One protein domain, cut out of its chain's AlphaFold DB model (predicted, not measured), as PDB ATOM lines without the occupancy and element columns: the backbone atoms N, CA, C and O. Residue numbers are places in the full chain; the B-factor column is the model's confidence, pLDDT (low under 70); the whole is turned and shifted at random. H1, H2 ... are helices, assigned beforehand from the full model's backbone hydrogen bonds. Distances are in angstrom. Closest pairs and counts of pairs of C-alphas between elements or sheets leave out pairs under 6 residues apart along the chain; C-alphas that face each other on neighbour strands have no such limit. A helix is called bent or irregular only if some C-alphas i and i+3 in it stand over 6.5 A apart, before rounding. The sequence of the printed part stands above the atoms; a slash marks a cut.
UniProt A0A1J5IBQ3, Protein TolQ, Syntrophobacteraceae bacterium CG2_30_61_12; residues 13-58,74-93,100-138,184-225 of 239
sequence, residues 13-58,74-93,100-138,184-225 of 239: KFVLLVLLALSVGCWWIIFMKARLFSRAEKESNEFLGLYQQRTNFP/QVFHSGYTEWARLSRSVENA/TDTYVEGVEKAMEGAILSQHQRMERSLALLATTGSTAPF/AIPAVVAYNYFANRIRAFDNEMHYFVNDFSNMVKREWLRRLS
ATOM      1  N   LYS A  13      90.699  78.640   9.353       89.38
ATOM      2  CA  LYS A  13      91.641  79.702   9.744       89.38
ATOM      3  C   LYS A  13      92.945  79.639   8.952       89.38
ATOM      4  O   LYS A  13      93.415  80.674   8.490       89.38
ATOM      5  N   PHE A  14      93.504  78.443   8.769       92.75
ATOM      6  CA  PHE A  14      94.700  78.247   7.951       92.75
ATOM      7  C   PHE A  14      94.473  78.691   6.497       92.75
ATOM      8  O   PHE A  14      95.262  79.470   5.967       92.75
ATOM      9  N   VAL A  15      93.362  78.272   5.882       94.25
ATOM     10  CA  VAL A  15      92.987  78.684   4.518       94.25
ATOM     11  C   VAL A  15      92.863  80.206   4.411       94.25
ATOM     12  O   VAL A  15      93.443  80.809   3.510       94.25
ATOM     13  N   LEU A  16      92.160  80.846   5.351       92.75
ATOM     14  CA  LEU A  16      91.998  82.302   5.375       92.75
ATOM     15  C   LEU A  16      93.336  83.037   5.534       92.75
ATOM     16  O   LEU A  16      93.547  84.054   4.878       92.75
ATOM     17  N   LEU A  17      94.250  82.521   6.360       94.44
ATOM     18  CA  LEU A  17      95.584  83.096   6.546       94.44
ATOM     19  C   LEU A  17      96.411  83.013   5.258       94.44
ATOM     20  O   LEU A  17      97.023  84.005   4.863       94.44
ATOM     21  N   VAL A  18      96.392  81.866   4.574       95.44
ATOM     22  CA  VAL A  18      97.071  81.693   3.279       95.44
ATOM     23  C   VAL A  18      96.508  82.659   2.236       95.44
ATOM     24  O   VAL A  18      97.272  83.354   1.570       95.44
ATOM     25  N   LEU A  19      95.181  82.760   2.123       95.12
ATOM     26  CA  LEU A  19      94.525  83.685   1.194       95.12
ATOM     27  C   LEU A  19      94.854  85.149   1.501       95.12
ATOM     28  O   LEU A  19      95.086  85.936   0.581       95.12
ATOM     29  N   LEU A  20      94.924  85.515   2.782       95.25
ATOM     30  CA  LEU A  20      95.325  86.853   3.204       95.25
ATOM     31  C   LEU A  20      96.777  87.149   2.805       95.25
ATOM     32  O   LEU A  20      97.044  88.206   2.238       95.25
ATOM     33  N   ALA A  21      97.700  86.213   3.042       95.88
ATOM     34  CA  ALA A  21      99.103  86.364   2.662       95.88
ATOM     35  C   ALA A  21      99.275  86.513   1.140       95.88
ATOM     36  O   ALA A  21     100.003  87.399   0.688       95.88
ATOM     37  N   LEU A  22      98.560  85.706   0.347       95.31
ATOM     38  CA  LEU A  22      98.542  85.822  -1.114       95.31
ATOM     39  C   LEU A  22      97.982  87.174  -1.574       95.31
ATOM     40  O   LEU A  22      98.562  87.807  -2.454       95.31
ATOM     41  N   SER A  23      96.896  87.646  -0.956       95.19
ATOM     42  CA  SER A  23      96.292  88.944  -1.270       95.19
ATOM     43  C   SER A  23      97.252  90.105  -0.987       95.19
ATOM     44  O   SER A  23      97.491  90.943  -1.858       95.19
ATOM     45  N   VAL A  24      97.885  90.124   0.191       96.31
ATOM     46  CA  VAL A  24      98.872  91.154   0.556       96.31
ATOM     47  C   VAL A  24     100.079  91.121  -0.387       96.31
ATOM     48  O   VAL A  24     100.503  92.167  -0.880       96.31
ATOM     49  N   GLY A  25     100.600  89.929  -0.694       95.25
ATOM     50  CA  GLY A  25     101.691  89.758  -1.656       95.25
ATOM     51  C   GLY A  25     101.319  90.244  -3.061       95.25
ATOM     52  O   GLY A  25     102.124  90.904  -3.720       95.25
ATOM     53  N   CYS A  26     100.086  89.986  -3.500       95.56
ATOM     54  CA  CYS A  26      99.571  90.460  -4.779       95.56
ATOM     55  C   CYS A  26      99.557  91.992  -4.839       95.56
ATOM     56  O   CYS A  26     100.178  92.573  -5.729       95.56
ATOM     57  N   TRP A  27      98.940  92.653  -3.857       96.50
ATOM     58  CA  TRP A  27      98.898  94.116  -3.790       96.50
ATOM     59  C   TRP A  27     100.290  94.745  -3.740       96.50
ATOM     60  O   TRP A  27     100.549  95.717  -4.452       96.50
ATOM     61  N   TRP A  28     101.211  94.164  -2.967       96.75
ATOM     62  CA  TRP A  28     102.604  94.607  -2.932       96.75
ATOM     63  C   TRP A  28     103.243  94.604  -4.329       96.75
ATOM     64  O   TRP A  28     103.809  95.614  -4.761       96.75
ATOM     65  N   ILE A  29     103.116  93.494  -5.065       96.06
ATOM     66  CA  ILE A  29     103.678  93.378  -6.415       96.06
ATOM     67  C   ILE A  29     102.998  94.360  -7.373       96.06
ATOM     68  O   ILE A  29     103.696  94.988  -8.167       96.06
ATOM     69  N   ILE A  30     101.674  94.532  -7.283       97.06
ATOM     70  CA  ILE A  30     100.918  95.468  -8.127       97.06
ATOM     71  C   ILE A  30     101.475  96.885  -7.989       97.06
ATOM     72  O   ILE A  30     101.841  97.498  -8.991       97.06
ATOM     73  N   PHE A  31     101.600  97.399  -6.763       97.19
ATOM     74  CA  PHE A  31     102.108  98.755  -6.541       97.19
ATOM     75  C   PHE A  31     103.568  98.911  -6.973       97.19
ATOM     76  O   PHE A  31     103.932  99.920  -7.583       97.19
ATOM     77  N   MET A  32     104.406  97.914  -6.682       95.69
ATOM     78  CA  MET A  32     105.809  97.915  -7.091       95.69
ATOM     79  C   MET A  32     105.944  97.948  -8.622       95.69
ATOM     80  O   MET A  32     106.690  98.771  -9.156       95.69
ATOM     81  N   LYS A  33     105.204  97.088  -9.334       95.12
ATOM     82  CA  LYS A  33     105.233  96.997 -10.801       95.12
ATOM     83  C   LYS A  33     104.636  98.220 -11.475       95.12
ATOM     84  O   LYS A  33     105.241  98.715 -12.420       95.12
ATOM     85  N   ALA A  34     103.529  98.750 -10.958       95.69
ATOM     86  CA  ALA A  34     102.929  99.975 -11.470       95.69
ATOM     87  C   ALA A  34     103.940 101.131 -11.455       95.69
ATOM     88  O   ALA A  34     104.165 101.767 -12.480       95.69
ATOM     89  N   ARG A  35     104.639 101.340 -10.329       94.88
ATOM     90  CA  ARG A  35     105.677 102.380 -10.233       94.88
ATOM     91  C   ARG A  35     106.851 102.136 -11.178       94.88
ATOM     92  O   ARG A  35     107.336 103.087 -11.784       94.88
ATOM     93  N   LEU A  36     107.317 100.890 -11.292       93.19
ATOM     94  CA  LEU A  36     108.420 100.536 -12.188       93.19
ATOM     95  C   LEU A  36     108.062 100.813 -13.652       93.19
ATOM     96  O   LEU A  36     108.853 101.428 -14.355       93.19
ATOM     97  N   PHE A  37     106.880 100.388 -14.100       95.06
ATOM     98  CA  PHE A  37     106.458 100.524 -15.496       95.06
ATOM     99  C   PHE A  37     106.211 101.982 -15.868       95.06
ATOM    100  O   PHE A  37     106.685 102.421 -16.910       95.06
ATOM    101  N   SER A  38     105.563 102.758 -14.992       94.19
ATOM    102  CA  SER A  38     105.379 104.192 -15.226       94.19
ATOM    103  C   SER A  38     106.710 104.942 -15.325       94.19
ATOM    104  O   SER A  38     106.837 105.859 -16.130       94.19
ATOM    105  N   ARG A  39     107.719 104.562 -14.527       93.00
ATOM    106  CA  ARG A  39     109.067 105.144 -14.637       93.00
ATOM    107  C   ARG A  39     109.775 104.713 -15.916       93.00
ATOM    108  O   ARG A  39     110.315 105.567 -16.604       93.00
ATOM    109  N   ALA A  40     109.742 103.422 -16.239       93.75
ATOM    110  CA  ALA A  40     110.379 102.882 -17.436       93.75
ATOM    111  C   ALA A  40     109.832 103.533 -18.713       93.75
ATOM    112  O   ALA A  40     110.603 103.925 -19.580       93.75
ATOM    113  N   GLU A  41     108.516 103.712 -18.801       94.19
ATOM    114  CA  GLU A  41     107.876 104.407 -19.917       94.19
ATOM    115  C   GLU A  41     108.266 105.886 -19.985       94.19
ATOM    116  O   GLU A  41     108.626 106.381 -21.050       94.19
ATOM    117  N   LYS A  42     108.233 106.596 -18.850       93.56
ATOM    118  CA  LYS A  42     108.614 108.010 -18.809       93.56
ATOM    119  C   LYS A  42     110.054 108.214 -19.286       93.56
ATOM    120  O   LYS A  42     110.292 109.056 -20.144       93.56
ATOM    121  N   GLU A  43     110.992 107.423 -18.770       93.06
ATOM    122  CA  GLU A  43     112.402 107.490 -19.169       93.06
ATOM    123  C   GLU A  43     112.611 107.105 -20.640       93.06
ATOM    124  O   GLU A  43     113.384 107.758 -21.338       93.06
ATOM    125  N   SER A  44     111.905 106.086 -21.140       93.50
ATOM    126  CA  SER A  44     111.955 105.710 -22.559       93.50
ATOM    127  C   SER A  44     111.444 106.826 -23.473       93.50
ATOM    128  O   SER A  44     112.073 107.103 -24.492       93.50
ATOM    129  N   ASN A  45     110.354 107.504 -23.104       92.31
ATOM    130  CA  ASN A  45     109.799 108.617 -23.878       92.31
ATOM    131  C   ASN A  45     110.720 109.844 -23.878       92.31
ATOM    132  O   ASN A  45     110.917 110.469 -24.920       92.31
ATOM    133  N   GLU A  46     111.319 110.177 -22.730       90.06
ATOM    134  CA  GLU A  46     112.318 111.249 -22.638       90.06
ATOM    135  C   GLU A  46     113.539 110.943 -23.517       90.06
ATOM    136  O   GLU A  46     113.969 111.789 -24.303       90.06
ATOM    137  N   PHE A  47     114.042 109.707 -23.463       90.12
ATOM    138  CA  PHE A  47     115.133 109.257 -24.321       90.12
ATOM    139  C   PHE A  47     114.776 109.307 -25.810       90.12
ATOM    140  O   PHE A  47     115.592 109.758 -26.615       90.12
ATOM    141  N   LEU A  48     113.567 108.889 -26.191       89.06
ATOM    142  CA  LEU A  48     113.121 108.933 -27.582       89.06
ATOM    143  C   LEU A  48     113.095 110.376 -28.117       89.06
ATOM    144  O   LEU A  48     113.537 110.622 -29.239       89.06
ATOM    145  N   GLY A  49     112.664 111.340 -27.297       87.25
ATOM    146  CA  GLY A  49     112.725 112.764 -27.635       87.25
ATOM    147  C   GLY A  49     114.156 113.271 -27.852       87.25
ATOM    148  O   GLY A  49     114.408 114.016 -28.800       87.25
ATOM    149  N   LEU A  50     115.113 112.831 -27.025       85.00
ATOM    150  CA  LEU A  50     116.537 113.148 -27.208       85.00
ATOM    151  C   LEU A  50     117.103 112.519 -28.487       85.00
ATOM    152  O   LEU A  50     117.799 113.198 -29.244       85.00
ATOM    153  N   TYR A  51     116.777 111.251 -28.742       84.69
ATOM    154  CA  TYR A  51     117.206 110.507 -29.925       84.69
ATOM    155  C   TYR A  51     116.722 111.168 -31.226       84.69
ATOM    156  O   TYR A  51     117.501 111.326 -32.162       84.69
ATOM    157  N   GLN A  52     115.473 111.641 -31.267       81.31
ATOM    158  CA  GLN A  52     114.906 112.306 -32.448       81.31
ATOM    159  C   GLN A  52     115.496 113.704 -32.713       81.31
ATOM    160  O   GLN A  52     115.543 114.145 -33.860       81.31
ATOM    161  N   GLN A  53     115.941 114.421 -31.676       75.94
ATOM    162  CA  GLN A  53     116.403 115.813 -31.790       75.94
ATOM    163  C   GLN A  53     117.917 115.969 -31.983       75.94
ATOM    164  O   GLN A  53     118.388 117.075 -32.264       75.94
ATOM    165  N   ARG A  54     118.713 114.918 -31.757       62.34
ATOM    166  CA  ARG A  54     120.178 115.014 -31.686       62.34
ATOM    167  C   ARG A  54     120.840 114.088 -32.703       62.34
ATOM    168  O   ARG A  54     120.663 112.883 -32.674       62.34
ATOM    169  N   THR A  55     121.708 114.642 -33.545       60.56
ATOM    170  CA  THR A  55     122.544 113.888 -34.502       60.56
ATOM    171  C   THR A  55     123.906 113.462 -33.931       60.56
ATOM    172  O   THR A  55     124.715 112.877 -34.646       60.56
ATOM    173  N   ASN A  56     124.197 113.753 -32.652       67.88
ATOM    174  CA  ASN A  56     125.510 113.518 -32.038       67.88
ATOM    175  C   ASN A  56     125.488 112.322 -31.062       67.88
ATOM    176  O   ASN A  56     125.211 112.466 -29.869       67.88
ATOM    177  N   PHE A  57     125.787 111.128 -31.582       67.00
ATOM    178  CA  PHE A  57     125.667 109.845 -30.870       67.00
ATOM    179  C   PHE A  57     126.484 109.704 -29.574       67.00
ATOM    180  O   PHE A  57     125.942 109.172 -28.605       67.00
ATOM    181  N   PRO A  58     127.736 110.195 -29.481       72.38
ATOM    182  CA  PRO A  58     128.483 110.188 -28.224       72.38
ATOM    183  C   PRO A  58     127.777 110.917 -27.072       72.38
ATOM    184  O   PRO A  58     127.910 110.507 -25.917       72.38
ATOM    185  N   GLN A  74     118.451 101.172 -22.766       91.50
ATOM    186  CA  GLN A  74     119.167  99.911 -22.548       91.50
ATOM    187  C   GLN A  74     119.414  99.186 -23.876       91.50
ATOM    188  O   GLN A  74     120.528  98.736 -24.138       91.50
ATOM    189  N   VAL A  75     118.396  99.118 -24.739       94.12
ATOM    190  CA  VAL A  75     118.515  98.514 -26.075       94.12
ATOM    191  C   VAL A  75     119.473  99.323 -26.956       94.12
ATOM    192  O   VAL A  75     120.357  98.750 -27.595       94.12
ATOM    193  N   PHE A  76     119.376 100.657 -26.926       92.19
ATOM    194  CA  PHE A  76     120.317 101.545 -27.613       92.19
ATOM    195  C   PHE A  76     121.757 101.346 -27.144       92.19
ATOM    196  O   PHE A  76     122.669 101.328 -27.964       92.19
ATOM    197  N   HIS A  77     121.977 101.198 -25.835       90.56
ATOM    198  CA  HIS A  77     123.310 100.996 -25.280       90.56
ATOM    199  C   HIS A  77     123.983  99.767 -25.897       90.56
ATOM    200  O   HIS A  77     125.096  99.884 -26.411       90.56
ATOM    201  N   SER A  78     123.288  98.628 -25.921       91.50
ATOM    202  CA  SER A  78     123.796  97.395 -26.529       91.50
ATOM    203  C   SER A  78     124.096  97.578 -28.019       91.50
ATOM    204  O   SER A  78     125.214  97.294 -28.451       91.50
ATOM    205  N   GLY A  79     123.162  98.156 -28.782       91.38
ATOM    206  CA  GLY A  79     123.352  98.413 -30.215       91.38
ATOM    207  C   GLY A  79     124.520  99.356 -30.516       91.38
ATOM    208  O   GLY A  79     125.362  99.063 -31.362       91.38
ATOM    209  N   TYR A  80     124.633 100.464 -29.780       89.44
ATOM    210  CA  TYR A  80     125.713 101.433 -29.953       89.44
ATOM    211  C   TYR A  80     127.081 100.854 -29.582       89.44
ATOM    212  O   TYR A  80     128.062 101.109 -30.281       89.44
ATOM    213  N   THR A  81     127.173 100.077 -28.495       89.94
ATOM    214  CA  THR A  81     128.445  99.451 -28.100       89.94
ATOM    215  C   THR A  81     128.951  98.471 -29.151       89.94
ATOM    216  O   THR A  81     130.140  98.506 -29.477       89.94
ATOM    217  N   GLU A  82     128.058  97.666 -29.729       90.19
ATOM    218  CA  GLU A  82     128.418  96.719 -30.781       90.19
ATOM    219  C   GLU A  82     128.759  97.449 -32.084       90.19
ATOM    220  O   GLU A  82     129.809  97.201 -32.676       90.19
ATOM    221  N   TRP A  83     127.972  98.458 -32.471       88.00
ATOM    222  CA  TRP A  83     128.280  99.303 -33.626       88.00
ATOM    223  C   TRP A  83     129.651  99.988 -33.505       88.00
ATOM    224  O   TRP A  83     130.439  99.992 -34.454       88.00
ATOM    225  N   ALA A  84     129.983 100.533 -32.330       86.62
ATOM    226  CA  ALA A  84     131.269 101.179 -32.071       86.62
ATOM    227  C   ALA A  84     132.446 100.187 -32.045       86.62
ATOM    228  O   ALA A  84     133.595 100.581 -32.273       86.62
ATOM    229  N   ARG A  85     132.194  98.913 -31.729       87.00
ATOM    230  CA  ARG A  85     133.185  97.831 -31.787       87.00
ATOM    231  C   ARG A  85     133.430  97.402 -33.235       87.00
ATOM    232  O   ARG A  85     134.582  97.387 -33.663       87.00
ATOM    233  N   LEU A  86     132.360  97.141 -33.982       84.38
ATOM    234  CA  LEU A  86     132.408  96.707 -35.379       84.38
ATOM    235  C   LEU A  86     132.972  97.789 -36.308       84.38
ATOM    236  O   LEU A  86     133.801  97.506 -37.169       84.38
ATOM    237  N   SER A  87     132.611  99.055 -36.086       80.88
ATOM    238  CA  SER A  87     133.150 100.174 -36.872       80.88
ATOM    239  C   SER A  87     134.677 100.277 -36.769       80.88
ATOM    240  O   SER A  87     135.333 100.590 -37.757       80.88
ATOM    241  N   ARG A  88     135.251  99.971 -35.595       79.12
ATOM    242  CA  ARG A  88     136.707  99.948 -35.382       79.12
ATOM    243  C   ARG A  88     137.379  98.728 -36.005       79.12
ATOM    244  O   ARG A  88     138.527  98.831 -36.423       79.12
ATOM    245  N   SER A  89     136.711  97.574 -36.067       75.06
ATOM    246  CA  SER A  89     137.290  96.403 -36.736       75.06
ATOM    247  C   SER A  89     137.397  96.597 -38.244       75.06
ATOM    248  O   SER A  89     138.367  96.127 -38.825       75.06
ATOM    249  N   VAL A  90     136.462  97.324 -38.870       69.12
ATOM    250  CA  VAL A  90     136.527  97.579 -40.321       69.12
ATOM    251  C   VAL A  90     137.688  98.489 -40.685       69.12
ATOM    252  O   VAL A  90     138.374  98.236 -41.664       69.12
ATOM    253  N   GLU A  91     137.943  99.517 -39.876       67.81
ATOM    254  CA  GLU A  91     139.064 100.442 -40.087       67.81
ATOM    255  C   GLU A  91     140.429  99.725 -40.087       67.81
ATOM    256  O   GLU A  91     141.386 100.212 -40.679       67.81
ATOM    257  N   ASN A  92     140.501  98.539 -39.473       66.44
ATOM    258  CA  ASN A  92     141.715  97.735 -39.345       66.44
ATOM    259  C   ASN A  92     141.723  96.456 -40.212       66.44
ATOM    260  O   ASN A  92     142.686  95.692 -40.137       66.44
ATOM    261  N   ALA A  93     140.677  96.184 -41.002       62.97
ATOM    262  CA  ALA A  93     140.543  94.949 -41.779       62.97
ATOM    263  C   ALA A  93     140.833  95.165 -43.284       62.97
ATOM    264  O   ALA A  93     140.399  96.169 -43.846       62.97
ATOM    265  N   THR A 100     127.962  95.155 -45.777       73.00
ATOM    266  CA  THR A 100     127.172  96.057 -44.918       73.00
ATOM    267  C   THR A 100     126.094  95.315 -44.127       73.00
ATOM    268  O   THR A 100     125.858  95.631 -42.965       73.00
ATOM    269  N   ASP A 101     125.468  94.313 -44.745       79.00
ATOM    270  CA  ASP A 101     124.390  93.547 -44.129       79.00
ATOM    271  C   ASP A 101     124.883  92.676 -42.957       79.00
ATOM    272  O   ASP A 101     124.218  92.646 -41.929       79.00
ATOM    273  N   THR A 102     126.081  92.077 -43.024       82.00
ATOM    274  CA  THR A 102     126.654  91.308 -41.898       82.00
ATOM    275  C   THR A 102     126.924  92.188 -40.673       82.00
ATOM    276  O   THR A 102     126.747  91.753 -39.535       82.00
ATOM    277  N   TYR A 103     127.324  93.446 -40.880       81.62
ATOM    278  CA  TYR A 103     127.556  94.386 -39.778       81.62
ATOM    279  C   TYR A 103     126.259  94.838 -39.109       81.62
ATOM    280  O   TYR A 103     126.190  94.896 -37.880       81.62
ATOM    281  N   VAL A 104     125.243  95.163 -39.910       86.44
ATOM    282  CA  VAL A 104     123.921  95.550 -39.404       86.44
ATOM    283  C   VAL A 104     123.296  94.385 -38.638       86.44
ATOM    284  O   VAL A 104     122.825  94.589 -37.524       86.44
ATOM    285  N   GLU A 105     123.409  93.160 -39.155       90.00
ATOM    286  CA  GLU A 105     122.922  91.951 -38.485       90.00
ATOM    287  C   GLU A 105     123.589  91.733 -37.112       90.00
ATOM    288  O   GLU A 105     122.933  91.337 -36.149       90.00
ATOM    289  N   GLY A 106     124.891  92.020 -36.980       90.00
ATOM    290  CA  GLY A 106     125.594  91.936 -35.693       90.00
ATOM    291  C   GLY A 106     125.048  92.914 -34.647       90.00
ATOM    292  O   GLY A 106     124.846  92.548 -33.487       90.00
ATOM    293  N   VAL A 107     124.757  94.145 -35.068       92.12
ATOM    294  CA  VAL A 107     124.144  95.174 -34.217       92.12
ATOM    295  C   VAL A 107     122.712  94.791 -33.834       92.12
ATOM    296  O   VAL A 107     122.355  94.886 -32.660       92.12
ATOM    297  N   GLU A 108     121.916  94.313 -34.792       93.88
ATOM    298  CA  GLU A 108     120.547  93.838 -34.563       93.88
ATOM    299  C   GLU A 108     120.516  92.716 -33.533       93.88
ATOM    300  O   GLU A 108     119.808  92.826 -32.534       93.88
ATOM    301  N   LYS A 109     121.369  91.700 -33.689       94.56
ATOM    302  CA  LYS A 109     121.486  90.590 -32.732       94.56
ATOM    303  C   LYS A 109     121.827  91.060 -31.319       94.56
ATOM    304  O   LYS A 109     121.273  90.546 -30.345       94.56
ATOM    305  N   ALA A 110     122.715  92.047 -31.176       94.44
ATOM    306  CA  ALA A 110     123.040  92.619 -29.869       94.44
ATOM    307  C   ALA A 110     121.836  93.346 -29.237       94.44
ATOM    308  O   ALA A 110     121.610  93.248 -28.027       94.44
ATOM    309  N   MET A 111     121.043  94.053 -30.047       96.50
ATOM    310  CA  MET A 111     119.824  94.732 -29.603       96.50
ATOM    311  C   MET A 111     118.700  93.742 -29.272       96.50
ATOM    312  O   MET A 111     118.048  93.903 -28.244       96.50
ATOM    313  N   GLU A 112     118.515  92.683 -30.060       96.81
ATOM    314  CA  GLU A 112     117.561  91.602 -29.780       96.81
ATOM    315  C   GLU A 112     117.880  90.890 -28.461       96.81
ATOM    316  O   GLU A 112     116.993  90.676 -27.633       96.81
ATOM    317  N   GLY A 113     119.159  90.595 -28.202       96.50
ATOM    318  CA  GLY A 113     119.588  90.063 -26.908       96.50
ATOM    319  C   GLY A 113     119.247  91.003 -25.745       96.50
ATOM    320  O   GLY A 113     118.807  90.559 -24.680       96.50
ATOM    321  N   ALA A 114     119.379  92.316 -25.957       95.44
ATOM    322  CA  ALA A 114     118.970  93.314 -24.977       95.44
ATOM    323  C   ALA A 114     117.448  93.307 -24.757       95.44
ATOM    324  O   ALA A 114     117.023  93.312 -23.600       95.44
ATOM    325  N   ILE A 115     116.638  93.217 -25.818       97.19
ATOM    326  CA  ILE A 115     115.172  93.103 -25.736       97.19
ATOM    327  C   ILE A 115     114.772  91.906 -24.880       97.19
ATOM    328  O   ILE A 115     114.035  92.075 -23.909       97.19
ATOM    329  N   LEU A 116     115.321  90.723 -25.163       96.88
ATOM    330  CA  LEU A 116     115.030  89.507 -24.396       96.88
ATOM    331  C   LEU A 116     115.366  89.680 -22.908       96.88
ATOM    332  O   LEU A 116     114.580  89.304 -22.036       96.88
ATOM    333  N   SER A 117     116.504  90.312 -22.602       95.12
ATOM    334  CA  SER A 117     116.892  90.595 -21.216       95.12
ATOM    335  C   SER A 117     115.922  91.559 -20.514       95.12
ATOM    336  O   SER A 117     115.588  91.362 -19.340       95.12
ATOM    337  N   GLN A 118     115.431  92.585 -21.223       94.69
ATOM    338  CA  GLN A 118     114.466  93.546 -20.688       94.69
ATOM    339  C   GLN A 118     113.099  92.899 -20.482       94.69
ATOM    340  O   GLN A 118     112.517  93.061 -19.408       94.69
ATOM    341  N   HIS A 119     112.636  92.114 -21.454       95.44
ATOM    342  CA  HIS A 119     111.402  91.345 -21.378       95.44
ATOM    343  C   HIS A 119     111.394  90.447 -20.136       95.44
ATOM    344  O   HIS A 119     110.546  90.598 -19.253       95.44
ATOM    345  N   GLN A 120     112.424  89.609 -19.971       94.44
ATOM    346  CA  GLN A 120     112.543  88.712 -18.818       94.44
ATOM    347  C   GLN A 120     112.587  89.478 -17.482       94.44
ATOM    348  O   GLN A 120     111.983  89.068 -16.482       94.44
ATOM    349  N   ARG A 121     113.271  90.631 -17.445       92.56
ATOM    350  CA  ARG A 121     113.302  91.514 -16.267       92.56
ATOM    351  C   ARG A 121     111.909  92.052 -15.926       92.56
ATOM    352  O   ARG A 121     111.554  92.139 -14.746       92.56
ATOM    353  N   MET A 122     111.122  92.420 -16.934       93.50
ATOM    354  CA  MET A 122     109.770  92.948 -16.763       93.50
ATOM    355  C   MET A 122     108.745  91.866 -16.415       93.50
ATOM    356  O   MET A 122     107.840  92.152 -15.631       93.50
ATOM    357  N   GLU A 123     108.910  90.633 -16.890       94.19
ATOM    358  CA  GLU A 123     108.043  89.500 -16.541       94.19
ATOM    359  C   GLU A 123     108.260  88.985 -15.116       94.19
ATOM    360  O   GLU A 123     107.345  88.430 -14.497       94.19
ATOM    361  N   ARG A 124     109.453  89.187 -14.541       91.75
ATOM    362  CA  ARG A 124     109.742  88.761 -13.166       91.75
ATOM    363  C   ARG A 124     108.649  89.258 -12.221       91.75
ATOM    364  O   ARG A 124     108.293  90.427 -12.277       91.75
ATOM    365  N   SER A 125     108.172  88.385 -11.334       90.62
ATOM    366  CA  SER A 125     107.053  88.586 -10.394       90.62
ATOM    367  C   SER A 125     105.630  88.528 -10.966       90.62
ATOM    368  O   SER A 125     104.709  88.401 -10.164       90.62
ATOM    369  N   LEU A 126     105.412  88.543 -12.291       94.62
ATOM    370  CA  LEU A 126     104.070  88.312 -12.862       94.62
ATOM    371  C   LEU A 126     103.609  86.866 -12.649       94.62
ATOM    372  O   LEU A 126     102.420  86.640 -12.450       94.62
ATOM    373  N   ALA A 127     104.543  85.910 -12.604       93.12
ATOM    374  CA  ALA A 127     104.245  84.509 -12.309       93.12
ATOM    375  C   ALA A 127     103.471  84.342 -10.989       93.12
ATOM    376  O   ALA A 127     102.503  83.594 -10.939       93.12
ATOM    377  N   LEU A 128     103.822  85.101  -9.942       93.75
ATOM    378  CA  LEU A 128     103.090  85.060  -8.671       93.75
ATOM    379  C   LEU A 128     101.654  85.579  -8.805       93.75
ATOM    380  O   LEU A 128     100.756  85.011  -8.186       93.75
ATOM    381  N   LEU A 129     101.409  86.615  -9.617       96.44
ATOM    382  CA  LEU A 129     100.046  87.088  -9.891       96.44
ATOM    383  C   LEU A 129      99.258  86.041 -10.679       96.44
ATOM    384  O   LEU A 129      98.115  85.765 -10.328       96.44
ATOM    385  N   ALA A 130      99.874  85.430 -11.693       96.69
ATOM    386  CA  ALA A 130      99.251  84.382 -12.495       96.69
ATOM    387  C   ALA A 130      98.865  83.170 -11.635       96.69
ATOM    388  O   ALA A 130      97.718  82.727 -11.664       96.69
ATOM    389  N   THR A 131      99.798  82.674 -10.815       96.00
ATOM    390  CA  THR A 131      99.556  81.561  -9.892       96.00
ATOM    391  C   THR A 131      98.513  81.926  -8.846       96.00
ATOM    392  O   THR A 131      97.614  81.132  -8.596       96.00
ATOM    393  N   THR A 132      98.574  83.119  -8.247       96.12
ATOM    394  CA  THR A 132      97.572  83.544  -7.253       96.12
ATOM    395  C   THR A 132      96.187  83.640  -7.887       96.12
ATOM    396  O   THR A 132      95.221  83.125  -7.332       96.12
ATOM    397  N   GLY A 133      96.096  84.232  -9.079       96.75
ATOM    398  CA  GLY A 133      94.852  84.365  -9.826       96.75
ATOM    399  C   GLY A 133      94.207  83.025 -10.177       96.75
ATOM    400  O   GLY A 133      92.989  82.901 -10.093       96.75
ATOM    401  N   SER A 134      95.009  82.011 -10.518       96.62
ATOM    402  CA  SER A 134      94.495  80.684 -10.867       96.62
ATOM    403  C   SER A 134      94.236  79.789  -9.655       96.62
ATOM    404  O   SER A 134      93.309  78.989  -9.696       96.62
ATOM    405  N   THR A 135      95.009  79.910  -8.572       97.06
ATOM    406  CA  THR A 135      94.949  78.976  -7.429       97.06
ATOM    407  C   THR A 135      94.094  79.466  -6.263       97.06
ATOM    408  O   THR A 135      93.460  78.645  -5.599       97.06
ATOM    409  N   ALA A 136      94.011  80.779  -6.013       97.00
ATOM    410  CA  ALA A 136      93.268  81.324  -4.873       97.00
ATOM    411  C   ALA A 136      91.774  80.930  -4.837       97.00
ATOM    412  O   ALA A 136      91.290  80.606  -3.747       97.00
ATOM    413  N   PRO A 137      91.035  80.856  -5.967       97.56
ATOM    414  CA  PRO A 137      89.652  80.380  -5.952       97.56
ATOM    415  C   PRO A 137      89.542  78.925  -5.486       97.56
ATOM    416  O   PRO A 137      88.646  78.591  -4.714       97.56
ATOM    417  N   PHE A 138      90.479  78.066  -5.898       97.88
ATOM    418  CA  PHE A 138      90.504  76.657  -5.501       97.88
ATOM    419  C   PHE A 138      90.894  76.476  -4.034       97.88
ATOM    420  O   PHE A 138      90.339  75.613  -3.360       97.88
ATOM    421  N   ALA A 184      91.885  86.509  -5.855       97.81
ATOM    422  CA  ALA A 184      92.094  86.111  -7.246       97.81
ATOM    423  C   ALA A 184      91.818  87.231  -8.258       97.81
ATOM    424  O   ALA A 184      92.599  87.430  -9.187       97.81
ATOM    425  N   ILE A 185      90.714  87.968  -8.091       97.50
ATOM    426  CA  ILE A 185      90.252  88.953  -9.082       97.50
ATOM    427  C   ILE A 185      91.305  90.052  -9.323       97.50
ATOM    428  O   ILE A 185      91.682  90.250 -10.482       97.50
ATOM    429  N   PRO A 186      91.850  90.731  -8.291       96.88
ATOM    430  CA  PRO A 186      92.891  91.736  -8.497       96.88
ATOM    431  C   PRO A 186      94.152  91.147  -9.133       96.88
ATOM    432  O   PRO A 186      94.757  91.790  -9.990       96.88
ATOM    433  N   ALA A 187      94.522  89.915  -8.765       97.81
ATOM    434  CA  ALA A 187      95.696  89.237  -9.307       97.81
ATOM    435  C   ALA A 187      95.576  88.998 -10.817       97.81
ATOM    436  O   ALA A 187      96.497  89.330 -11.562       97.81
ATOM    437  N   VAL A 188      94.427  88.491 -11.279       98.19
ATOM    438  CA  VAL A 188      94.167  88.247 -12.707       98.19
ATOM    439  C   VAL A 188      94.123  89.557 -13.492       98.19
ATOM    440  O   VAL A 188      94.752  89.664 -14.546       98.19
ATOM    441  N   VAL A 189      93.417  90.572 -12.982       98.12
ATOM    442  CA  VAL A 189      93.314  91.882 -13.647       98.12
ATOM    443  C   VAL A 189      94.693  92.519 -13.798       98.12
ATOM    444  O   VAL A 189      95.065  92.939 -14.895       98.12
ATOM    445  N   ALA A 190      95.479  92.547 -12.724       97.62
ATOM    446  CA  ALA A 190      96.809  93.128 -12.757       97.62
ATOM    447  C   ALA A 190      97.784  92.329 -13.630       97.62
ATOM    448  O   ALA A 190      98.557  92.932 -14.373       97.62
ATOM    449  N   TYR A 191      97.733  90.993 -13.595       98.00
ATOM    450  CA  TYR A 191      98.536  90.151 -14.484       98.00
ATOM    451  C   TYR A 191      98.269  90.493 -15.952       98.00
ATOM    452  O   TYR A 191      99.206  90.779 -16.693       98.00
ATOM    453  N   ASN A 192      96.994  90.538 -16.351       97.56
ATOM    454  CA  ASN A 192      96.610  90.852 -17.725       97.56
ATOM    455  C   ASN A 192      97.041  92.264 -18.131       97.56
ATOM    456  O   ASN A 192      97.560  92.458 -19.231       97.56
ATOM    457  N   TYR A 193      96.872  93.242 -17.237       97.50
ATOM    458  CA  TYR A 193      97.309  94.614 -17.471       97.50
ATOM    459  C   TYR A 193      98.824  94.696 -17.708       97.50
ATOM    460  O   TYR A 193      99.264  95.228 -18.729       97.50
ATOM    461  N   PHE A 194      99.633  94.126 -16.809       97.56
ATOM    462  CA  PHE A 194     101.088  94.176 -16.940       97.56
ATOM    463  C   PHE A 194     101.594  93.347 -18.122       97.56
ATOM    464  O   PHE A 194     102.470  93.819 -18.837       97.56
ATOM    465  N   ALA A 195     101.024  92.171 -18.390       97.06
ATOM    466  CA  ALA A 195     101.395  91.353 -19.546       97.06
ATOM    467  C   ALA A 195     101.114  92.071 -20.878       97.06
ATOM    468  O   ALA A 195     101.945  92.055 -21.782       97.06
ATOM    469  N   ASN A 196      99.972  92.760 -20.992       97.38
ATOM    470  CA  ASN A 196      99.682  93.608 -22.151       97.38
ATOM    471  C   ASN A 196     100.686  94.756 -22.280       97.38
ATOM    472  O   ASN A 196     101.098  95.095 -23.387       97.38
ATOM    473  N   ARG A 197     101.099  95.344 -21.154       96.88
ATOM    474  CA  ARG A 197     102.047  96.455 -21.162       96.88
ATOM    475  C   ARG A 197     103.458  96.031 -21.565       96.88
ATOM    476  O   ARG A 197     104.089  96.756 -22.322       96.88
ATOM    477  N   ILE A 198     103.908  94.852 -21.136       96.81
ATOM    478  CA  ILE A 198     105.178  94.262 -21.584       96.81
ATOM    479  C   ILE A 198     105.167  94.075 -23.102       96.81
ATOM    480  O   ILE A 198     106.077  94.553 -23.765       96.81
ATOM    481  N   ARG A 199     104.092  93.503 -23.663       97.25
ATOM    482  CA  ARG A 199     103.946  93.357 -25.123       97.25
ATOM    483  C   ARG A 199     104.032  94.690 -25.870       97.25
ATOM    484  O   ARG A 199     104.617  94.754 -26.945       97.25
ATOM    485  N   ALA A 200     103.448  95.755 -25.318       96.81
ATOM    486  CA  ALA A 200     103.559  97.086 -25.910       96.81
ATOM    487  C   ALA A 200     105.014  97.586 -25.901       96.81
ATOM    488  O   ALA A 200     105.500  98.045 -26.931       96.81
ATOM    489  N   PHE A 201     105.724  97.427 -24.781       96.50
ATOM    490  CA  PHE A 201     107.139  97.791 -24.684       96.50
ATOM    491  C   PHE A 201     108.026  96.962 -25.621       96.50
ATOM    492  O   PHE A 201     108.934  97.523 -26.229       96.50
ATOM    493  N   ASP A 202     107.749  95.668 -25.792       96.81
ATOM    494  CA  ASP A 202     108.460  94.819 -26.757       96.81
ATOM    495  C   ASP A 202     108.307  95.354 -28.179       96.81
ATOM    496  O   ASP A 202     109.300  95.552 -28.878       96.81
ATOM    497  N   ASN A 203     107.075  95.673 -28.588       97.44
ATOM    498  CA  ASN A 203     106.816  96.257 -29.902       97.44
ATOM    499  C   ASN A 203     107.577  97.576 -30.091       97.44
ATOM    500  O   ASN A 203     108.227  97.768 -31.116       97.44
ATOM    501  N   GLU A 204     107.542  98.472 -29.101       96.56
ATOM    502  CA  GLU A 204     108.287  99.737 -29.142       96.56
ATOM    503  C   GLU A 204     109.801  99.525 -29.272       96.56
ATOM    504  O   GLU A 204     110.450 100.200 -30.073       96.56
ATOM    505  N   MET A 205     110.369  98.563 -28.537       97.19
ATOM    506  CA  MET A 205     111.783  98.215 -28.672       97.19
ATOM    507  C   MET A 205     112.102  97.679 -30.070       97.19
ATOM    508  O   MET A 205     113.089  98.110 -30.656       97.19
ATOM    509  N   HIS A 206     111.271  96.799 -30.637       97.00
ATOM    510  CA  HIS A 206     111.466  96.285 -31.997       97.00
ATOM    511  C   HIS A 206     111.379  97.385 -33.062       97.00
ATOM    512  O   HIS A 206     112.198  97.415 -33.981       97.00
ATOM    513  N   TYR A 207     110.440  98.328 -32.930       95.44
ATOM    514  CA  TYR A 207     110.402  99.504 -33.802       95.44
ATOM    515  C   TYR A 207     111.687 100.327 -33.696       95.44
ATOM    516  O   TYR A 207     112.227 100.755 -34.715       95.44
ATOM    517  N   PHE A 208     112.206 100.499 -32.480       95.00
ATOM    518  CA  PHE A 208     113.459 101.207 -32.250       95.00
ATOM    519  C   PHE A 208     114.673 100.493 -32.864       95.00
ATOM    520  O   PHE A 208     115.518 101.163 -33.454       95.00
ATOM    521  N   VAL A 209     114.755  99.155 -32.790       95.12
ATOM    522  CA  VAL A 209     115.813  98.386 -33.477       95.12
ATOM    523  C   VAL A 209     115.790  98.669 -34.974       95.12
ATOM    524  O   VAL A 209     116.811  99.051 -35.532       95.12
ATOM    525  N   ASN A 210     114.621  98.565 -35.610       94.19
ATOM    526  CA  ASN A 210     114.486  98.790 -37.049       94.19
ATOM    527  C   ASN A 210     114.916 100.205 -37.465       94.19
ATOM    528  O   ASN A 210     115.601 100.380 -38.476       94.19
ATOM    529  N   ASP A 211     114.526 101.225 -36.696       92.56
ATOM    530  CA  ASP A 211     114.942 102.603 -36.963       92.56
ATOM    531  C   ASP A 211     116.463 102.777 -36.821       92.56
ATOM    532  O   ASP A 211     117.124 103.324 -37.713       92.56
ATOM    533  N   PHE A 212     117.040 102.224 -35.749       91.12
ATOM    534  CA  PHE A 212     118.479 102.261 -35.513       91.12
ATOM    535  C   PHE A 212     119.263 101.536 -36.617       91.12
ATOM    536  O   PHE A 212     120.231 102.091 -37.143       91.12
ATOM    537  N   SER A 213     118.827 100.347 -37.038       90.75
ATOM    538  CA  SER A 213     119.431  99.584 -38.138       90.75
ATOM    539  C   SER A 213     119.418 100.348 -39.455       90.75
ATOM    540  O   SER A 213     120.445 100.453 -40.131       90.75
ATOM    541  N   ASN A 214     118.278 100.947 -39.811       89.56
ATOM    542  CA  ASN A 214     118.152 101.762 -41.021       89.56
ATOM    543  C   ASN A 214     119.099 102.966 -40.996       89.56
ATOM    544  O   ASN A 214     119.698 103.332 -42.014       89.56
ATOM    545  N   MET A 215     119.262 103.581 -39.828       86.81
ATOM    546  CA  MET A 215     120.201 104.674 -39.630       86.81
ATOM    547  C   MET A 215     121.662 104.218 -39.739       86.81
ATOM    548  O   MET A 215     122.433 104.866 -40.449       86.81
ATOM    549  N   VAL A 216     122.041 103.101 -39.109       86.44
ATOM    550  CA  VAL A 216     123.388 102.518 -39.218       86.44
ATOM    551  C   VAL A 216     123.707 102.171 -40.671       86.44
ATOM    552  O   VAL A 216     124.771 102.544 -41.170       86.44
ATOM    553  N   LYS A 217     122.768 101.542 -41.390       87.25
ATOM    554  CA  LYS A 217     122.904 101.218 -42.818       87.25
ATOM    555  C   LYS A 217     123.130 102.474 -43.663       87.25
ATOM    556  O   LYS A 217     124.020 102.492 -44.512       87.25
ATOM    557  N   ARG A 218     122.376 103.548 -43.405       84.94
ATOM    558  CA  ARG A 218     122.536 104.842 -44.092       84.94
ATOM    559  C   ARG A 218     123.900 105.481 -43.821       84.94
ATOM    560  O   ARG A 218     124.540 105.946 -44.763       84.94
ATOM    561  N   GLU A 219     124.358 105.497 -42.569       82.75
ATOM    562  CA  GLU A 219     125.675 106.051 -42.222       82.75
ATOM    563  C   GLU A 219     126.809 105.234 -42.854       82.75
ATOM    564  O   GLU A 219     127.772 105.803 -43.368       82.75
ATOM    565  N   TRP A 220     126.668 103.907 -42.898       78.69
ATOM    566  CA  TRP A 220     127.625 103.023 -43.555       78.69
ATOM    567  C   TRP A 220     127.726 103.280 -45.062       78.69
ATOM    568  O   TRP A 220     128.819 103.470 -45.595       78.69
ATOM    569  N   LEU A 221     126.580 103.364 -45.748       80.31
ATOM    570  CA  LEU A 221     126.523 103.694 -47.174       80.31
ATOM    571  C   LEU A 221     127.152 105.062 -47.471       80.31
ATOM    572  O   LEU A 221     127.855 105.201 -48.472       80.31
ATOM    573  N   ARG A 222     126.956 106.054 -46.590       80.31
ATOM    574  CA  ARG A 222     127.598 107.371 -46.714       80.31
ATOM    575  C   ARG A 222     129.121 107.280 -46.611       80.31
ATOM    576  O   ARG A 222     129.817 107.919 -47.390       80.31
ATOM    577  N   ARG A 223     129.650 106.477 -45.683       73.31
ATOM    578  CA  ARG A 223     131.104 106.273 -45.548       73.31
ATOM    579  C   ARG A 223     131.702 105.608 -46.788       73.31
ATOM    580  O   ARG A 223     132.737 106.056 -47.274       73.31
ATOM    581  N   LEU A 224     131.022 104.603 -47.343       70.31
ATOM    582  CA  LEU A 224     131.447 103.941 -48.581       70.31
ATOM    583  C   LEU A 224     131.430 104.890 -49.793       70.31
ATOM    584  O   LEU A 224     132.323 104.813 -50.637       70.31
ATOM    585  N   SER A 225     130.453 105.799 -49.889       67.19
ATOM    586  CA  SER A 225     130.387 106.764 -50.996       67.19
ATOM    587  C   SER A 225     131.438 107.873 -50.889       67.19
ATOM    588  O   SER A 225     131.998 108.268 -51.910       67.19
TER     589      SER A 225
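Overview. This is residues 13 to 58, 74 to 93, 100 to 138 and 184 to 225 of the 239 residues of the protein "Protein TolQ" of Syntrophobacteraceae bacterium CG2_30_61_12 (UniProt A0A1J5IBQ3). This is a slender rod of helices that run lengthwise: the long helix H5 is its spine, and H3 and H4 follow one another along H5 in the opposite direction. H1, also long, packs on H4 and H5 near one end of the rod and splays away from H5 at a shallow angle, while the shorter H2 packs on H3 toward the other end. The printed part has 147 residues with five named helices, H1 to H5 in chain order, and no named strand; the class is all helix. The whole is loose, with a radius of gyration of the C-alphas of 20.9 A and spans of 76 by 29 by 18 A.

Arrangement. H5, residues 184 to 225, is the hub of this bundle, a group of helices at shallow tilts. It touches H3, residues 100 to 123, opposite ways at 17 degrees; their closest C-alphas, of Val 104 and Ser 213, are 6.2 A apart. With residues 184 to 195 alone it touches H4, residues 126 to 138, opposite ways at a shallow tilt of 22 degrees, closest at the C-alphas of Gly 133 and Ala 184, 4.2 A. H1, residues 13 to 53, touches H5 with residues 23 to 33 alone, the same way at 23 degrees, closest at the C-alphas of Cys 26 and Ala 187, 6.1 A. H2, residues 74 to 91, touches H3 opposite ways, with the C-alphas of Gly 79 and Met 111 5.1 A apart, and is apart from H1 and H4. Every O i to N i+4 pair is within hydrogen-bond range in H1, H3 and H5, against 12 of 14 in H2 and 7 of 9 in H4.

Along the chain. H5 measures 61.7 A and ends at C-alpha 225 (130.387, 106.764, -50.996). H1 measures 60.4 A from C-alpha 13 (91.641, 79.702, 9.744); H3 34.8 A, H2 26.5 A and H4 19.3 A. H4 is irregular, but only just: C-alphas 134 and 137 are 6.9 A apart.

Size, cuts and confidence. The farthest C-alphas, of Lys 13 and Ser 225, are 77.0 A apart. Residues 59 to 73, 94 to 99 and 139 to 183 are not printed, with C-alpha gaps of 15.0, 13.8 and 9.7 A. The link from H3 to H4 is tight. Mean pLDDT of the printed part is 90.4; residues 54 to 57, 90 to 93 and 225 are under 70.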